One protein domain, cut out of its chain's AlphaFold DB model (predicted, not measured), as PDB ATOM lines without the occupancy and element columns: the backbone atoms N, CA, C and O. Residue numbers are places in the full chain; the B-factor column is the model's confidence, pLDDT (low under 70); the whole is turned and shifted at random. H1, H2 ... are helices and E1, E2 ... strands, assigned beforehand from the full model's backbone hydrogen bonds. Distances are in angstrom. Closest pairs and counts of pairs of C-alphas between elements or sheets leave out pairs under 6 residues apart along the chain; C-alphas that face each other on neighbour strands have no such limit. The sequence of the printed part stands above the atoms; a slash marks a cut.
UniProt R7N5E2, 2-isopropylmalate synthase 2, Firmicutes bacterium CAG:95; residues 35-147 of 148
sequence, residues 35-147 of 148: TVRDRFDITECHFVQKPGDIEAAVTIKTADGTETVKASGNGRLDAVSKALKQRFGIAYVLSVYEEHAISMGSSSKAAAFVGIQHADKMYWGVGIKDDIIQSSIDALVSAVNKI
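This is residues 35 to 147 of the 148 residues of the protein "2-isopropylmalate synthase 2" of Firmicutes bacterium CAG:95 (UniProt R7N5E2). Two separate three-stranded sheets, E1 E2 E3 and E4 E5 E6, have two helices between them: H1 packs on the first sheet and H2 on the second, and the two helices run side by side the same way for part of their length. H2 also reaches strand E1 of the first sheet. The printed part has 113 residues, with six named strands and two named helices in the order E1 E2 E3 H1 E4 E5 E6 H2, of the mixed class, helices and strands. Both sheets are antiparallel, ordered E1 E2 E3 and E4 E5 E6. The whole is compact, with a radius of gyration of the C-alphas of 13.6 A and spans of 39 by 35 by 27 A.

E1, residues 40 to 50, begins with C-alpha 40 at (-12.022, -3.368, -49.314), bends by 63 degrees at residue 43 and is 27.8 A long. E2 is residues 53 to 62, 27.4 A, and E3 is residues 65 to 73, 25.0 A. H1 follows as residues 76 to 88, 18.6 A. The second sheet has E4, residues 93 to 101, 24.7 A; E5, residues 110 to 118, 25.4 A; and E6, residues 121 to 129, 26.7 A. H2, residues 132 to 145, 20.0 A, ends with C-alpha 145 at (-9.077, -4.494, -43.283).

E1 E2 E3 is a meander, each strand the antiparallel neighbour of the one before, and is twisted. N 46 and O 57 are 2.9 A apart between E1 and E2, and N 58 and O 69 are 2.8 A apart between E2 and E3, both within hydrogen-bond range. With H1 and H2 on one face, this sheet makes two layers, helices on one side and strands on the other. The closest C-alphas of H1 and E3 are those of Ala 79 and Gly 73, 3.8 A. H2 comes closest to E1 with the C-alphas of Val 141 and Asp 41, 6.8 A. H1 touches H2 with residues 76 to 81 alone, at a shallow tilt of 25 degrees, the same way; the closest C-alphas are those of Leu 77 and Ile 137, 6.5 A. E4 E5 E6 is the second meander, also twisted, with N 98 and O 113 at 3.0 A and N 114 and O 125 at 2.9 A, within hydrogen-bond range. H2 on its one face makes two layers there, over E5 and E6 at a height over the sheet of 5.3 A; it runs slantwise to the strands, at 37 degrees to E6 on the local plane. The closest C-alphas of H2 and E6 are those of Ala 139 and Val 126, 4.0 A. H1 is not on this sheet, but only just, with 4 pairs of C-alphas within 10 A. E1 and E6, for instance, are apart. In H1 and H2 every O i to N i+4 pair is within hydrogen-bond range.

The two C-alphas farthest apart are those of Asp 64 and Gly 105, 40.5 A. The printed part has no cut and no long link; the link E4 to E5 is short, the others tight. The mean pLDDT of the printed part is 94.0, and residues 104 to 107 are under 70.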
ATOM      1  N   THR A  35     -16.740  -0.284 -38.618       76.94
ATOM      2  CA  THR A  35     -16.897  -0.181 -40.083       76.94
ATOM      3  C   THR A  35     -15.656   0.387 -40.809       76.94
ATOM      4  O   THR A  35     -15.774   1.197 -41.727       76.94
ATOM      5  N   VAL A  36     -14.450  -0.042 -40.417       85.62
ATOM      6  CA  VAL A  36     -13.201   0.313 -41.120       85.62
ATOM      7  C   VAL A  36     -13.168  -0.374 -42.492       85.62
ATOM      8  O   VAL A  36     -13.326  -1.592 -42.574       85.62
ATOM      9  N   ARG A  37     -12.986   0.397 -43.576       91.06
ATOM     10  CA  ARG A  37     -13.154  -0.056 -44.978       91.06
ATOM     11  C   ARG A  37     -12.060   0.453 -45.928       91.06
ATOM     12  O   ARG A  37     -12.317   0.735 -47.096       91.06
ATOM     13  N   ASP A  38     -10.840   0.598 -45.424       90.62
ATOM     14  CA  ASP A  38      -9.754   1.287 -46.137       90.62
ATOM     15  C   ASP A  38      -9.239   0.536 -47.378       90.62
ATOM     16  O   ASP A  38      -8.777   1.156 -48.337       90.62
ATOM     17  N   ARG A  39      -9.288  -0.800 -47.373       95.44
ATOM     18  CA  ARG A  39      -8.742  -1.664 -48.435       95.44
ATOM     19  C   ARG A  39      -9.826  -2.294 -49.290       95.44
ATOM     20  O   ARG A  39      -9.676  -2.410 -50.507       95.44
ATOM     21  N   PHE A  40     -10.901  -2.732 -48.647       97.75
ATOM     22  CA  PHE A  40     -12.022  -3.368 -49.314       97.75
ATOM     23  C   PHE A  40     -13.314  -3.208 -48.519       97.75
ATOM     24  O   PHE A  40     -13.305  -2.973 -47.308       97.75
ATOM     25  N   ASP A  41     -14.425  -3.431 -49.213       97.75
ATOM     26  CA  ASP A  41     -15.745  -3.563 -48.612       97.75
ATOM     27  C   ASP A  41     -16.498  -4.763 -49.199       97.75
ATOM     28  O   ASP A  41     -16.197  -5.226 -50.303       97.75
ATOM     29  N   ILE A  42     -17.494  -5.256 -48.467       97.69
ATOM     30  CA  ILE A  42     -18.461  -6.235 -48.959       97.69
ATOM     31  C   ILE A  42     -19.750  -5.489 -49.279       97.69
ATOM     32  O   ILE A  42     -20.437  -5.001 -48.384       97.69
ATOM     33  N   THR A  43     -20.097  -5.418 -50.561       96.12
ATOM     34  CA  THR A  43     -21.288  -4.682 -51.009       96.12
ATOM     35  C   THR A  43     -22.536  -5.551 -51.059       96.12
ATOM     36  O   THR A  43     -23.642  -5.025 -51.025       96.12
ATOM     37  N   GLU A  44     -22.372  -6.872 -51.169       96.81
ATOM     38  CA  GLU A  44     -23.487  -7.814 -51.253       96.81
ATOM     39  C   GLU A  44     -23.071  -9.208 -50.777       96.81
ATOM     40  O   GLU A  44     -21.955  -9.663 -51.040       96.81
ATOM     41  N   CYS A  45     -23.994  -9.893 -50.105       97.38
ATOM     42  CA  CYS A  45     -23.859 -11.286 -49.704       97.38
ATOM     43  C   CYS A  45     -25.151 -12.042 -50.011       97.38
ATOM     44  O   CYS A  45     -26.224 -11.674 -49.531       97.38
ATOM     45  N   HIS A  46     -25.036 -13.155 -50.731       97.69
ATOM     46  CA  HIS A  46     -26.128 -14.111 -50.892       97.69
ATOM     47  C   HIS A  46     -25.775 -15.430 -50.228       97.69
ATOM     48  O   HIS A  46     -24.695 -15.974 -50.453       97.69
ATOM     49  N   PHE A  47     -26.708 -15.960 -49.443       97.69
ATOM     50  CA  PHE A  47     -26.527 -17.206 -48.711       97.69
ATOM     51  C   PHE A  47     -27.469 -18.283 -49.231       97.69
ATOM     52  O   PHE A  47     -28.674 -18.059 -49.335       97.69
ATOM     53  N   VAL A  48     -26.925 -19.467 -49.490       97.88
ATOM     54  CA  VAL A  48     -27.685 -20.670 -49.829       97.88
ATOM     55  C   VAL A  48     -27.419 -21.710 -48.752       97.88
ATOM     56  O   VAL A  48     -26.276 -22.090 -48.515       97.88
ATOM     57  N   GLN A  49     -28.476 -22.173 -48.089       96.69
ATOM     58  CA  GLN A  49     -28.361 -23.261 -47.125       96.69
ATOM     59  C   GLN A  49     -28.298 -24.598 -47.862       96.69
ATOM     60  O   GLN A  49     -29.210 -24.932 -48.621       96.69
ATOM     61  N   LYS A  50     -27.236 -25.368 -47.627       93.69
ATOM     62  CA  LYS A  50     -27.076 -26.734 -48.137       93.69
ATOM     63  C   LYS A  50     -27.123 -27.733 -46.974       93.69
ATOM     64  O   LYS A  50     -27.019 -27.337 -45.812       93.69
ATOM     65  N   PRO A  51     -27.288 -29.042 -47.236       93.12
ATOM     66  CA  PRO A  51     -27.222 -30.049 -46.181       93.12
ATOM     67  C   PRO A  51     -25.867 -30.007 -45.456       93.12
ATOM     68  O   PRO A  51     -24.851 -30.423 -46.003       93.12
ATOM     69  N   GLY A  52     -25.861 -29.491 -44.227       89.75
ATOM     70  CA  GLY A  52     -24.666 -29.394 -43.384       89.75
ATOM     71  C   GLY A  52     -23.753 -28.185 -43.635       89.75
ATOM     72  O   GLY A  52     -22.754 -28.069 -42.929       89.75
ATOM     73  N   ASP A  53     -24.074 -27.281 -44.573       95.38
ATOM     74  CA  ASP A  53     -23.290 -26.058 -44.819       95.38
ATOM     75  C   ASP A  53     -24.151 -24.823 -45.145       95.38
ATOM     76  O   ASP A  53     -25.352 -24.908 -45.425       95.38
ATOM     77  N   ILE A  54     -23.500 -23.661 -45.109       97.50
ATOM     78  CA  ILE A  54     -23.946 -22.435 -45.760       97.50
ATOM     79  C   ILE A  54     -22.940 -22.075 -46.856       97.50
ATOM     80  O   ILE A  54     -21.781 -21.787 -46.556       97.50
ATOM     81  N   GLU A  55     -23.392 -21.996 -48.103       98.12
ATOM     82  CA  GLU A  55     -22.636 -21.364 -49.182       98.12
ATOM     83  C   GLU A  55     -22.930 -19.861 -49.184       98.12
ATOM     84  O   GLU A  55     -24.090 -19.445 -49.157       98.12
ATOM     85  N   ALA A  56     -21.882 -19.044 -49.232       98.44
ATOM     86  CA  ALA A  56     -21.973 -17.603 -49.407       98.44
ATOM     87  C   ALA A  56     -21.381 -17.204 -50.759       98.44
ATOM     88  O   ALA A  56     -20.263 -17.602 -51.077       98.44
ATOM     89  N   ALA A  57     -22.103 -16.389 -51.526       98.50
ATOM     90  CA  ALA A  57     -21.559 -15.595 -52.621       98.50
ATOM     91  C   ALA A  57     -21.346 -14.166 -52.108       98.50
ATOM     92  O   ALA A  57     -22.315 -13.483 -51.781       98.50
ATOM     93  N   VAL A  58     -20.085 -13.754 -51.998       98.69
ATOM     94  CA  VAL A  58     -19.654 -12.500 -51.370       98.69
ATOM     95  C   VAL A  58     -19.105 -11.572 -52.441       98.69
ATOM     96  O   VAL A  58     -18.082 -11.877 -53.052       98.69
ATOM     97  N   THR A  59     -19.773 -10.447 -52.671       98.62
ATOM     98  CA  THR A  59     -19.327  -9.418 -53.613       98.62
ATOM     99  C   THR A  59     -18.401  -8.444 -52.895       98.62
ATOM    100  O   THR A  59     -18.827  -7.688 -52.021       98.62
ATOM    101  N   ILE A  60     -17.123  -8.487 -53.263       98.38
ATOM    102  CA  ILE A  60     -16.026  -7.740 -52.657       98.38
ATOM    103  C   ILE A  60     -15.639  -6.606 -53.602       98.38
ATOM    104  O   ILE A  60     -15.327  -6.839 -54.771       98.38
ATOM    105  N   LYS A  61     -15.637  -5.379 -53.086       98.25
ATOM    106  CA  LYS A  61     -15.186  -4.180 -53.792       98.25
ATOM    107  C   LYS A  61     -13.824  -3.752 -53.260       98.25
ATOM    108  O   LYS A  61     -13.661  -3.559 -52.060       98.25
ATOM    109  N   THR A  62     -12.876  -3.554 -54.166       97.31
ATOM    110  CA  THR A  62     -11.519  -3.055 -53.899       97.31
ATOM    111  C   THR A  62     -11.207  -1.869 -54.817       97.31
ATOM    112  O   THR A  62     -12.037  -1.488 -55.648       97.31
ATOM    113  N   ALA A  63     -10.010  -1.288 -54.698       95.31
ATOM    114  CA  ALA A  63      -9.527  -0.281 -55.646       95.31
ATOM    115  C   ALA A  63      -9.376  -0.829 -57.081       95.31
ATOM    116  O   ALA A  63      -9.566  -0.080 -58.038       95.31
ATOM    117  N   ASP A  64      -9.100  -2.129 -57.229       93.88
ATOM    118  CA  ASP A  64      -8.874  -2.784 -58.525       93.88
ATOM    119  C   ASP A  64     -10.181  -3.179 -59.233       93.88
ATOM    120  O   ASP A  64     -10.177  -3.560 -60.404       93.88
ATOM    121  N   GLY A  65     -11.314  -3.090 -58.530       96.69
ATOM    122  CA  GLY A  65     -12.633  -3.427 -59.051       96.69
ATOM    123  C   GLY A  65     -13.481  -4.235 -58.075       96.69
ATOM    124  O   GLY A  65     -13.174  -4.356 -56.885       96.69
ATOM    125  N   THR A  66     -14.573  -4.779 -58.608       98.19
ATOM    126  CA  THR A  66     -15.550  -5.579 -57.865       98.19
ATOM    127  C   THR A  66     -15.585  -6.998 -58.412       98.19
ATOM    128  O   THR A  66     -15.673  -7.192 -59.623       98.19
ATOM    129  N   GLU A  67     -15.587  -7.986 -57.525       98.00
ATOM    130  CA  GLU A  67     -15.728  -9.397 -57.886       98.00
ATOM    131  C   GLU A  67     -16.556 -10.164 -56.854       98.00
ATOM    132  O   GLU A  67     -16.674  -9.745 -55.704       98.00
ATOM    133  N   THR A  68     -17.110 -11.311 -57.248       98.56
ATOM    134  CA  THR A  68     -17.884 -12.177 -56.350       98.56
ATOM    135  C   THR A  68     -17.130 -13.472 -56.085       98.56
ATOM    136  O   THR A  68     -16.836 -14.232 -57.008       98.56
ATOM    137  N   VAL A  69     -16.876 -13.760 -54.809       98.50
ATOM    138  CA  VAL A  69     -16.186 -14.969 -54.350       98.50
ATOM    139  C   VAL A  69     -17.174 -15.877 -53.634       98.50
ATOM    140  O   VAL A  69     -17.953 -15.423 -52.797       98.50
ATOM    141  N   LYS A  70     -17.156 -17.171 -53.967       98.31
ATOM    142  CA  LYS A  70     -18.013 -18.174 -53.332       98.31
ATOM    143  C   LYS A  70     -17.218 -19.050 -52.379       98.31
ATOM    144  O   LYS A  70     -16.165 -19.552 -52.760       98.31
ATOM    145  N   ALA A  71     -17.750 -19.271 -51.184       98.25
ATOM    146  CA  ALA A  71     -17.178 -20.202 -50.219       98.25
ATOM    147  C   ALA A  71     -18.258 -20.827 -49.328       98.25
ATOM    148  O   ALA A  71     -19.298 -20.221 -49.073       98.25
ATOM    149  N   SER A  72     -17.977 -22.030 -48.827       97.88
ATOM    150  CA  SER A  72     -18.853 -22.775 -47.922       97.88
ATOM    151  C   SER A  72     -18.333 -22.767 -46.488       97.88
ATOM    152  O   SER A  72     -17.160 -23.058 -46.226       97.88
ATOM    153  N   GLY A  73     -19.223 -22.489 -45.542       96.06
ATOM    154  CA  GLY A  73     -18.941 -22.462 -44.113       96.06
ATOM    155  C   GLY A  73     -19.956 -23.231 -43.282       96.06
ATOM    156  O   GLY A  73     -21.035 -23.571 -43.753       96.06
ATOM    157  N   ASN A  74     -19.629 -23.482 -42.016       94.56
ATOM    158  CA  ASN A  74     -20.579 -24.065 -41.057       94.56
ATOM    159  C   ASN A  74     -21.638 -23.050 -40.567       94.56
ATOM    160  O   ASN A  74     -22.551 -23.400 -39.824       94.56
ATOM    161  N   GLY A  75     -21.524 -21.796 -41.006       95.25
ATOM    162  CA  GLY A  75     -22.453 -20.704 -40.763       95.25
ATOM    163  C   GLY A  75     -22.164 -19.536 -41.707       95.25
ATOM    164  O   GLY A  75     -21.152 -19.527 -42.409       95.25
ATOM    165  N   ARG A  76     -23.046 -18.528 -41.716       96.75
ATOM    166  CA  ARG A  76     -22.938 -17.365 -42.619       96.75
ATOM    167  C   ARG A  76     -21.615 -16.616 -42.450       96.75
ATOM    168  O   ARG A  76     -20.930 -16.364 -43.435       96.75
ATOM    169  N   LEU A  77     -21.230 -16.319 -41.206       97.19
ATOM    170  CA  LEU A  77     -19.984 -15.604 -40.918       97.19
ATOM    171  C   LEU A  77     -18.740 -16.427 -41.291       97.19
ATOM    172  O   LEU A  77     -17.792 -15.878 -41.844       97.19
ATOM    173  N   ASP A  78     -18.753 -17.743 -41.045       97.50
ATOM    174  CA  ASP A  78     -17.662 -18.645 -41.448       97.50
ATOM    175  C   ASP A  78     -17.521 -18.711 -42.977       97.50
ATOM    176  O   ASP A  78     -16.412 -18.630 -43.502       97.50
ATOM    177  N   ALA A  79     -18.639 -18.781 -43.706       98.12
ATOM    178  CA  ALA A  79     -18.641 -18.782 -45.168       98.12
ATOM    179  C   ALA A  79     -18.046 -17.480 -45.736       98.12
ATOM    180  O   ALA A  79     -17.171 -17.526 -46.601       98.12
ATOM    181  N   VAL A  80     -18.434 -16.322 -45.185       98.50
ATOM    182  CA  VAL A  80     -17.847 -15.020 -45.556       98.50
ATOM    183  C   VAL A  80     -16.357 -14.964 -45.213       98.50
ATOM    184  O   VAL A  80     -15.543 -14.581 -46.049       98.50
ATOM    185  N   SER A  81     -15.972 -15.409 -44.016       98.38
ATOM    186  CA  SER A  81     -14.573 -15.469 -43.573       98.38
ATOM    187  C   SER A  81     -13.703 -16.304 -44.514       98.38
ATOM    188  O   SER A  81     -12.604 -15.893 -44.882       98.38
ATOM    189  N   LYS A  82     -14.203 -17.452 -44.975       98.44
ATOM    190  CA  LYS A  82     -13.503 -18.291 -45.955       98.44
ATOM    191  C   LYS A  82     -13.387 -17.622 -47.323       98.44
ATOM    192  O   LYS A  82     -12.313 -17.697 -47.916       98.44
ATOM    193  N   ALA A  83     -14.431 -16.934 -47.791       98.44
ATOM    194  CA  ALA A  83     -14.374 -16.171 -49.040       98.44
ATOM    195  C   ALA A  83     -13.299 -15.069 -48.979       98.44
ATOM    196  O   ALA A  83     -12.510 -14.932 -49.912       98.44
ATOM    197  N   LEU A  84     -13.201 -14.345 -47.858       98.31
ATOM    198  CA  LEU A  84     -12.168 -13.324 -47.643       98.31
ATOM    199  C   LEU A  84     -10.755 -13.918 -47.619       98.31
ATOM    200  O   LEU A  84      -9.863 -13.416 -48.305       98.31
ATOM    201  N   LYS A  85     -10.548 -15.017 -46.884       98.38
ATOM    202  CA  LYS A  85      -9.258 -15.727 -46.848       98.38
ATOM    203  C   LYS A  85      -8.822 -16.188 -48.238       98.38
ATOM    204  O   LYS A  85      -7.677 -15.969 -48.619       98.38
ATOM    205  N   GLN A  86      -9.744 -16.776 -49.006       98.06
ATOM    206  CA  GLN A  86      -9.494 -17.198 -50.383       98.06
ATOM    207  C   GLN A  86      -9.133 -16.010 -51.279       98.06
ATOM    208  O   GLN A  86      -8.176 -16.095 -52.044       98.06
ATOM    209  N   ARG A  87      -9.881 -14.904 -51.183       97.31
ATOM    210  CA  ARG A  87      -9.689 -13.728 -52.036       97.31
ATOM    211  C   ARG A  87      -8.350 -13.034 -51.812       97.31
ATOM    212  O   ARG A  87      -7.710 -12.601 -52.770       97.31
ATOM    213  N   PHE A  88      -7.964 -12.858 -50.556       97.50
ATOM    214  CA  PHE A  88      -6.781 -12.075 -50.211       97.50
ATOM    215  C   PHE A  88      -5.540 -12.935 -49.957       97.50
ATOM    216  O   PHE A  88      -4.463 -12.389 -49.752       97.50
ATOM    217  N   GLY A  89      -5.664 -14.267 -49.969       97.12
ATOM    218  CA  GLY A  89      -4.548 -15.164 -49.657       97.12
ATOM    219  C   GLY A  89      -4.056 -15.022 -48.212       97.12
ATOM    220  O   GLY A  89      -2.888 -15.273 -47.929       97.12
ATOM    221  N   ILE A  90      -4.939 -14.600 -47.304       96.25
ATOM    222  CA  ILE A  90      -4.630 -14.346 -45.894       96.25
ATOM    223  C   ILE A  90      -5.111 -15.489 -45.004       96.25
ATOM    224  O   ILE A  90      -6.106 -16.160 -45.287       96.25
ATOM    225  N   ALA A  91      -4.436 -15.673 -43.872       95.44
ATOM    226  CA  ALA A  91      -4.806 -16.651 -42.856       95.44
ATOM    227  C   ALA A  91      -4.980 -15.971 -41.496       95.44
ATOM    228  O   ALA A  91      -4.109 -15.237 -41.047       95.44
ATOM    229  N   TYR A  92      -6.093 -16.238 -40.822       97.94
ATOM    230  CA  TYR A  92      -6.362 -15.777 -39.459       97.94
ATOM    231  C   TYR A  92      -7.323 -16.745 -38.765       97.94
ATOM    232  O   TYR A  92      -8.058 -17.493 -39.424       97.94
ATOM    233  N   VAL A  93      -7.356 -16.711 -37.440       97.44
ATOM    234  CA  VAL A  93      -8.340 -17.431 -36.626       97.44
ATOM    235  C   VAL A  93      -9.358 -16.425 -36.114       97.44
ATOM    236  O   VAL A  93      -8.979 -15.386 -35.593       97.44
ATOM    237  N   LEU A  94     -10.652 -16.702 -36.282       97.12
ATOM    238  CA  LEU A  94     -11.688 -15.920 -35.611       97.12
ATOM    239  C   LEU A  94     -11.739 -16.410 -34.161       97.12
ATOM    240  O   LEU A  94     -12.250 -17.495 -33.899       97.12
ATOM    241  N   SER A  95     -11.135 -15.646 -33.256       96.75
ATOM    242  CA  SER A  95     -10.898 -16.059 -31.868       96.75
ATOM    243  C   SER A  95     -11.988 -15.584 -30.919       96.75
ATOM    244  O   SER A  95     -12.234 -16.229 -29.904       96.75
ATOM    245  N   VAL A  96     -12.630 -14.455 -31.228       96.19
ATOM    246  CA  VAL A  96     -13.703 -13.893 -30.403       96.19
ATOM    247  C   VAL A  96     -14.853 -13.431 -31.287       96.19
ATOM    248  O   VAL A  96     -14.641 -12.757 -32.297       96.19
ATOM    249  N   TYR A  97     -16.064 -13.788 -30.872       96.25
ATOM    250  CA  TYR A  97     -17.321 -13.282 -31.400       96.25
ATOM    251  C   TYR A  97     -18.222 -12.929 -30.222       96.25
ATOM    252  O   TYR A  97     -18.534 -13.800 -29.408       96.25
ATOM    253  N   GLU A  98     -18.637 -11.672 -30.141       94.75
ATOM    254  CA  GLU A  98     -19.640 -11.208 -29.186       94.75
ATOM    255  C   GLU A  98     -20.693 -10.392 -29.929       94.75
ATOM    256  O   GLU A  98     -20.383  -9.667 -30.875       94.75
ATOM    257  N   GLU A  99     -21.944 -10.505 -29.501       91.12
ATOM    258  CA  GLU A  99     -23.058  -9.801 -30.117       91.12
ATOM    259  C   GLU A  99     -24.021  -9.301 -29.046       91.12
ATOM    260  O   GLU A  99     -24.378 -10.031 -28.116       91.12
ATOM    261  N   HIS A 100     -24.455  -8.051 -29.188       88.94
ATOM    262  CA  HIS A 100     -25.377  -7.410 -28.267       88.94
ATOM    263  C   HIS A 100     -26.445  -6.612 -29.011       88.94
ATOM    264  O   HIS A 100     -26.141  -5.807 -29.891       88.94
ATOM    265  N   ALA A 101     -27.700  -6.763 -28.590       85.56
ATOM    266  CA  ALA A 101     -28.746  -5.819 -28.956       85.56
ATOM    267  C   ALA A 101     -28.490  -4.475 -28.249       85.56
ATOM    268  O   ALA A 101     -28.328  -4.422 -27.030       85.56
ATOM    269  N   ILE A 102     -28.450  -3.390 -29.019       82.50
ATOM    270  CA  ILE A 102     -28.249  -2.013 -28.545       82.50
ATOM    271  C   ILE A 102     -29.584  -1.383 -28.134       82.50
ATOM    272  O   ILE A 102     -29.645  -0.578 -27.208       82.50
ATOM    273  N   SER A 103     -30.665  -1.738 -28.825       76.06
ATOM    274  CA  SER A 103     -32.019  -1.261 -28.538       76.06
ATOM    275  C   SER A 103     -32.995  -2.429 -28.420       76.06
ATOM    276  O   SER A 103     -32.683  -3.553 -28.799       76.06
ATOM    277  N   MET A 104     -34.177  -2.183 -27.853       65.81
ATOM    278  CA  MET A 104     -35.236  -3.191 -27.742       65.81
ATOM    279  C   MET A 104     -36.250  -3.055 -28.885       65.81
ATOM    280  O   MET A 104     -36.505  -1.951 -29.361       65.81
ATOM    281  N   GLY A 105     -36.873  -4.171 -29.273       63.62
ATOM    282  CA  GLY A 105     -37.927  -4.221 -30.295       63.62
ATOM    283  C   GLY A 105     -37.483  -4.872 -31.608       63.62
ATOM    284  O   GLY A 105     -36.328  -5.256 -31.776       63.62
ATOM    285  N   SER A 106     -38.419  -5.014 -32.549       62.53
ATOM    286  CA  SER A 106     -38.186  -5.649 -33.858       62.53
ATOM    287  C   SER A 106     -37.281  -4.840 -34.797       62.53
ATOM    288  O   SER A 106     -36.783  -5.389 -35.771       62.53
ATOM    289  N   SER A 107     -37.051  -3.561 -34.498       62.22
ATOM    290  CA  SER A 107     -36.089  -2.674 -35.166       62.22
ATOM    291  C   SER A 107     -34.851  -2.430 -34.293       62.22
ATOM    292  O   SER A 107     -34.341  -1.309 -34.217       62.22
ATOM    293  N   SER A 108     -34.450  -3.437 -33.515       74.38
ATOM    294  CA  SER A 108     -33.294  -3.317 -32.635       74.38
ATOM    295  C   SER A 108     -31.999  -3.293 -33.440       74.38
ATOM    296  O   SER A 108     -31.814  -4.077 -34.364       74.38
ATOM    297  N   LYS A 109     -31.088  -2.385 -33.080       82.62
ATOM    298  CA  LYS A 109     -29.719  -2.399 -33.603       82.62
ATOM    299  C   LYS A 109     -28.934  -3.504 -32.914       82.62
ATOM    300  O   LYS A 109     -29.016  -3.626 -31.696       82.62
ATOM    301  N   ALA A 110     -28.129  -4.240 -33.663       87.06
ATOM    302  CA  ALA A 110     -27.165  -5.206 -33.161       87.06
ATOM    303  C   ALA A 110     -25.744  -4.645 -33.286       87.06
ATOM    304  O   ALA A 110     -25.338  -4.188 -34.358       87.06
ATOM    305  N   ALA A 111     -24.979  -4.702 -32.198       92.50
ATOM    306  CA  ALA A 111     -23.534  -4.525 -32.199       92.50
ATOM    307  C   ALA A 111     -22.869  -5.900 -32.233       92.50
ATOM    308  O   ALA A 111     -23.054  -6.685 -31.303       92.50
ATOM    309  N   ALA A 112     -22.077  -6.166 -33.266       95.81
ATOM    310  CA  ALA A 112     -21.232  -7.348 -33.343       95.81
ATOM    311  C   ALA A 112     -19.766  -6.950 -33.163       95.81
ATOM    312  O   ALA A 112     -19.294  -5.981 -33.756       95.81
ATOM    313  N   PHE A 113     -19.044  -7.727 -32.365       96.44
ATOM    314  CA  PHE A 113     -17.627  -7.562 -32.075       96.44
ATOM    315  C   PHE A 113     -16.900  -8.813 -32.551       96.44
ATOM    316  O   PHE A 113     -17.136  -9.914 -32.051       96.44
ATOM    317  N   VAL A 114     -16.006  -8.645 -33.521       97.75
ATOM    318  CA  VAL A 114     -15.218  -9.738 -34.090       97.75
ATOM    319  C   VAL A 114     -13.751  -9.489 -33.795       97.75
ATOM    320  O   VAL A 114     -13.196  -8.450 -34.148       97.75
ATOM    321  N   GLY A 115     -13.126 -10.465 -33.150       97.62
ATOM    322  CA  GLY A 115     -11.701 -10.494 -32.882       97.62
ATOM    323  C   GLY A 115     -11.025 -11.597 -33.689       97.62
ATOM    324  O   GLY A 115     -11.353 -12.776 -33.518       97.62
ATOM    325  N   ILE A 116     -10.075 -11.228 -34.545       98.06
ATOM    326  CA  ILE A 116      -9.283 -12.167 -35.341       98.06
ATOM    327  C   ILE A 116      -7.826 -12.187 -34.873       98.06
ATOM    328  O   ILE A 116      -7.203 -11.147 -34.684       98.06
ATOM    329  N   GLN A 117      -7.269 -13.382 -34.721       98.06
ATOM    330  CA  GLN A 117      -5.851 -13.597 -34.479       98.06
ATOM    331  C   GLN A 117      -5.145 -13.789 -35.823       98.06
ATOM    332  O   GLN A 117      -5.444 -14.736 -36.558       98.06
ATOM    333  N   HIS A 118      -4.200 -12.910 -36.136       97.12
ATOM    334  CA  HIS A 118      -3.334 -13.016 -37.305       97.12
ATOM    335  C   HIS A 118      -1.878 -12.898 -36.848       97.12
ATOM    336  O   HIS A 118      -1.495 -11.895 -36.241       97.12
ATOM    337  N   ALA A 119      -1.088 -13.947 -37.107       92.19
ATOM    338  CA  ALA A 119       0.193 -14.172 -36.434       92.19
ATOM    339  C   ALA A 119       0.024 -14.076 -34.897       92.19
ATOM    340  O   ALA A 119      -0.947 -14.598 -34.345       92.19
ATOM    341  N   ASP A 120       0.919 -13.375 -34.206       92.19
ATOM    342  CA  ASP A 120       0.900 -13.236 -32.745       92.19
ATOM    343  C   ASP A 120       0.106 -12.014 -32.254       92.19
ATOM    344  O   ASP A 120       0.212 -11.621 -31.092       92.19
ATOM    345  N   LYS A 121      -0.717 -11.402 -33.121       94.88
ATOM    346  CA  LYS A 121      -1.510 -10.216 -32.782       94.88
ATOM    347  C   LYS A 121      -3.009 -10.425 -33.001       94.88
ATOM    348  O   LYS A 121      -3.447 -11.046 -33.969       94.88
ATOM    349  N   MET A 122      -3.788  -9.859 -32.083       95.88
ATOM    350  CA  MET A 122      -5.243  -9.782 -32.156       95.88
ATOM    351  C   MET A 122      -5.666  -8.483 -32.851       95.88
ATOM    352  O   MET A 122      -5.102  -7.422 -32.583       95.88
ATOM    353  N   TYR A 123      -6.668  -8.568 -33.721       96.12
ATOM    354  CA  TYR A 123      -7.249  -7.441 -34.443       96.12
ATOM    355  C   TYR A 123      -8.761  -7.455 -34.265       96.12
ATOM    356  O   TYR A 123      -9.403  -8.491 -34.434       96.12
ATOM    357  N   TRP A 124      -9.333  -6.301 -33.937       96.94
ATOM    358  CA  TRP A 124     -10.764  -6.177 -33.672       96.94
ATOM    359  C   TRP A 124     -11.470  -5.355 -34.726       96.94
ATOM    360  O   TRP A 124     -10.955  -4.328 -35.169       96.94
ATOM    361  N   GLY A 125     -12.694  -5.749 -35.028       96.94
ATOM    362  CA  GLY A 125     -13.640  -4.955 -35.784       96.94
ATOM    363  C   GLY A 125     -15.019  -5.012 -35.148       96.94
ATOM    364  O   GLY A 125     -15.369  -5.967 -34.451       96.94
ATOM    365  N   VAL A 126     -15.780  -3.946 -35.364       96.62
ATOM    366  CA  VAL A 126     -17.130  -3.771 -34.841       96.62
ATOM    367  C   VAL A 126     -18.065  -3.402 -35.977       96.62
ATOM    368  O   VAL A 126     -17.749  -2.556 -36.816       96.62
ATOM    369  N   GLY A 127     -19.224  -4.045 -35.988       95.38
ATOM    370  CA  GLY A 127     -20.341  -3.711 -36.853       95.38
ATOM    371  C   GLY A 127     -21.518  -3.261 -36.007       95.38
ATOM    372  O   GLY A 127     -21.724  -3.754 -34.899       95.38
ATOM    373  N   ILE A 128     -22.263  -2.282 -36.515       92.50
ATOM    374  CA  ILE A 128     -23.485  -1.780 -35.886       92.50
ATOM    375  C   ILE A 128     -24.545  -1.657 -36.974       92.50
ATOM    376  O   ILE A 128     -24.497  -0.744 -37.803       92.50
ATOM    377  N   LYS A 129     -25.497  -2.591 -36.989       91.56
ATOM    378  CA  LYS A 129     -26.558  -2.678 -38.002       91.56
ATOM    379  C   LYS A 129     -27.852  -3.191 -37.396       91.56
ATOM    380  O   LYS A 129     -27.827  -3.870 -36.380       91.56
ATOM    381  N   ASP A 130     -28.968  -2.884 -38.044       89.31
ATOM    382  CA  ASP A 130     -30.277  -3.433 -37.669       89.31
ATOM    383  C   ASP A 130     -30.349  -4.942 -37.971       89.31
ATOM    384  O   ASP A 130     -30.992  -5.700 -37.255       89.31
ATOM    385  N   ASP A 131     -29.644  -5.391 -39.015       90.75
ATOM    386  CA  ASP A 131     -29.501  -6.807 -39.338       90.75
ATOM    387  C   ASP A 131     -28.268  -7.409 -38.649       90.75
ATOM    388  O   ASP A 131     -27.138  -6.946 -38.833       90.75
ATOM    389  N   ILE A 132     -28.501  -8.470 -37.877       91.38
ATOM    390  CA  ILE A 132     -27.480  -9.199 -37.113       91.38
ATOM    391  C   ILE A 132     -26.376  -9.739 -38.027       91.38
ATOM    392  O   ILE A 132     -25.191  -9.620 -37.719       91.38
ATOM    393  N   ILE A 133     -26.744 -10.311 -39.174       94.06
ATOM    394  CA  ILE A 133     -25.775 -10.913 -40.089       94.06
ATOM    395  C   ILE A 133     -24.906  -9.828 -40.718       94.06
ATOM    396  O   ILE A 133     -23.687  -9.983 -40.765       94.06
ATOM    397  N   GLN A 134     -25.502  -8.716 -41.145       94.31
ATOM    398  CA  GLN A 134     -24.766  -7.577 -41.677       94.31
ATOM    399  C   GLN A 134     -23.857  -6.951 -40.617       94.31
ATOM    400  O   GLN A 134     -22.729  -6.591 -40.935       94.31
ATOM    401  N   SER A 135     -24.307  -6.861 -39.361       95.12
ATOM    402  CA  SER A 135     -23.480  -6.388 -38.247       95.12
ATOM    403  C   SER A 135     -22.230  -7.260 -38.089       95.12
ATOM    404  O   SER A 135     -21.104  -6.761 -38.081       95.12
ATOM    405  N   SER A 136     -22.400  -8.581 -38.080       96.69
ATOM    406  CA  SER A 136     -21.293  -9.534 -37.968       96.69
ATOM    407  C   SER A 136     -20.346  -9.502 -39.169       96.69
ATOM    408  O   SER A 136     -19.131  -9.630 -38.998       96.69
ATOM    409  N   ILE A 137     -20.872  -9.297 -40.380       97.25
ATOM    410  CA  ILE A 137     -20.060  -9.125 -41.592       97.25
ATOM    411  C   ILE A 137     -19.253  -7.828 -41.515       97.25
ATOM    412  O   ILE A 137     -18.044  -7.877 -41.715       97.25
ATOM    413  N   ASP A 138     -19.874  -6.697 -41.176       96.75
ATOM    414  CA  ASP A 138     -19.193  -5.402 -41.058       96.75
ATOM    415  C   ASP A 138     -18.090  -5.444 -39.984       96.75
ATOM    416  O   ASP A 138     -16.992  -4.924 -40.195       96.75
ATOM    417  N   ALA A 139     -18.340  -6.132 -38.864       97.62
ATOM    418  CA  ALA A 139     -17.339  -6.371 -37.827       97.62
ATOM    419  C   ALA A 139     -16.135  -7.160 -38.363       97.62
ATOM    420  O   ALA A 139     -14.985  -6.775 -38.145       97.62
ATOM    421  N   LEU A 140     -16.384  -8.242 -39.106       98.06
ATOM    422  CA  LEU A 140     -15.323  -9.036 -39.718       98.06
ATOM    423  C   LEU A 140     -14.560  -8.245 -40.790       98.06
ATOM    424  O   LEU A 140     -13.334  -8.297 -40.810       98.06
ATOM    425  N   VAL A 141     -15.254  -7.488 -41.644       97.75
ATOM    426  CA  VAL A 141     -14.640  -6.617 -42.662       97.75
ATOM    427  C   VAL A 141     -13.712  -5.602 -42.003       97.75
ATOM    428  O   VAL A 141     -12.571  -5.462 -42.439       97.75
ATOM    429  N   SER A 142     -14.157  -4.958 -40.921       97.19
ATOM    430  CA  SER A 142     -13.342  -4.011 -40.154       97.19
ATOM    431  C   SER A 142     -12.083  -4.672 -39.578       97.19
ATOM    432  O   SER A 142     -10.980  -4.145 -39.717       97.19
ATOM    433  N   ALA A 143     -12.210  -5.871 -39.000       97.38
ATOM    434  CA  ALA A 143     -11.069  -6.608 -38.456       97.38
ATOM    435  C   ALA A 143     -10.069  -7.025 -39.550       97.38
ATOM    436  O   ALA A 143      -8.860  -6.887 -39.371       97.38
ATOM    437  N   VAL A 144     -10.565  -7.512 -40.691       97.69
ATOM    438  CA  VAL A 144      -9.734  -7.995 -41.804       97.69
ATOM    439  C   VAL A 144      -9.060  -6.843 -42.553       97.69
ATOM    440  O   VAL A 144      -7.905  -6.982 -42.946       97.69
ATOM    441  N   ASN A 145      -9.710  -5.684 -42.697       97.06
ATOM    442  CA  ASN A 145      -9.077  -4.494 -43.283       97.06
ATOM    443  C   ASN A 145      -7.803  -4.080 -42.527       97.06
ATOM    444  O   ASN A 145      -6.870  -3.588 -43.147       97.06
ATOM    445  N   LYS A 146      -7.721  -4.323 -41.212       94.75
ATOM    446  CA  LYS A 146      -6.552  -3.959 -40.389       94.75
ATOM    447  C   LYS A 146      -5.321  -4.845 -40.588       94.75
ATOM    448  O   LYS A 146      -4.250  -4.486 -40.104       94.75
ATOM    449  N   ILE A 147      -5.472  -6.003 -41.230       94.94
ATOM    450  CA  ILE A 147      -4.361  -6.925 -41.512       94.94
ATOM    451  C   ILE A 147      -3.937  -6.910 -42.987       94.94
ATOM    452  O   ILE A 147      -3.053  -7.679 -43.360       94.94
TER     453      ILE A 147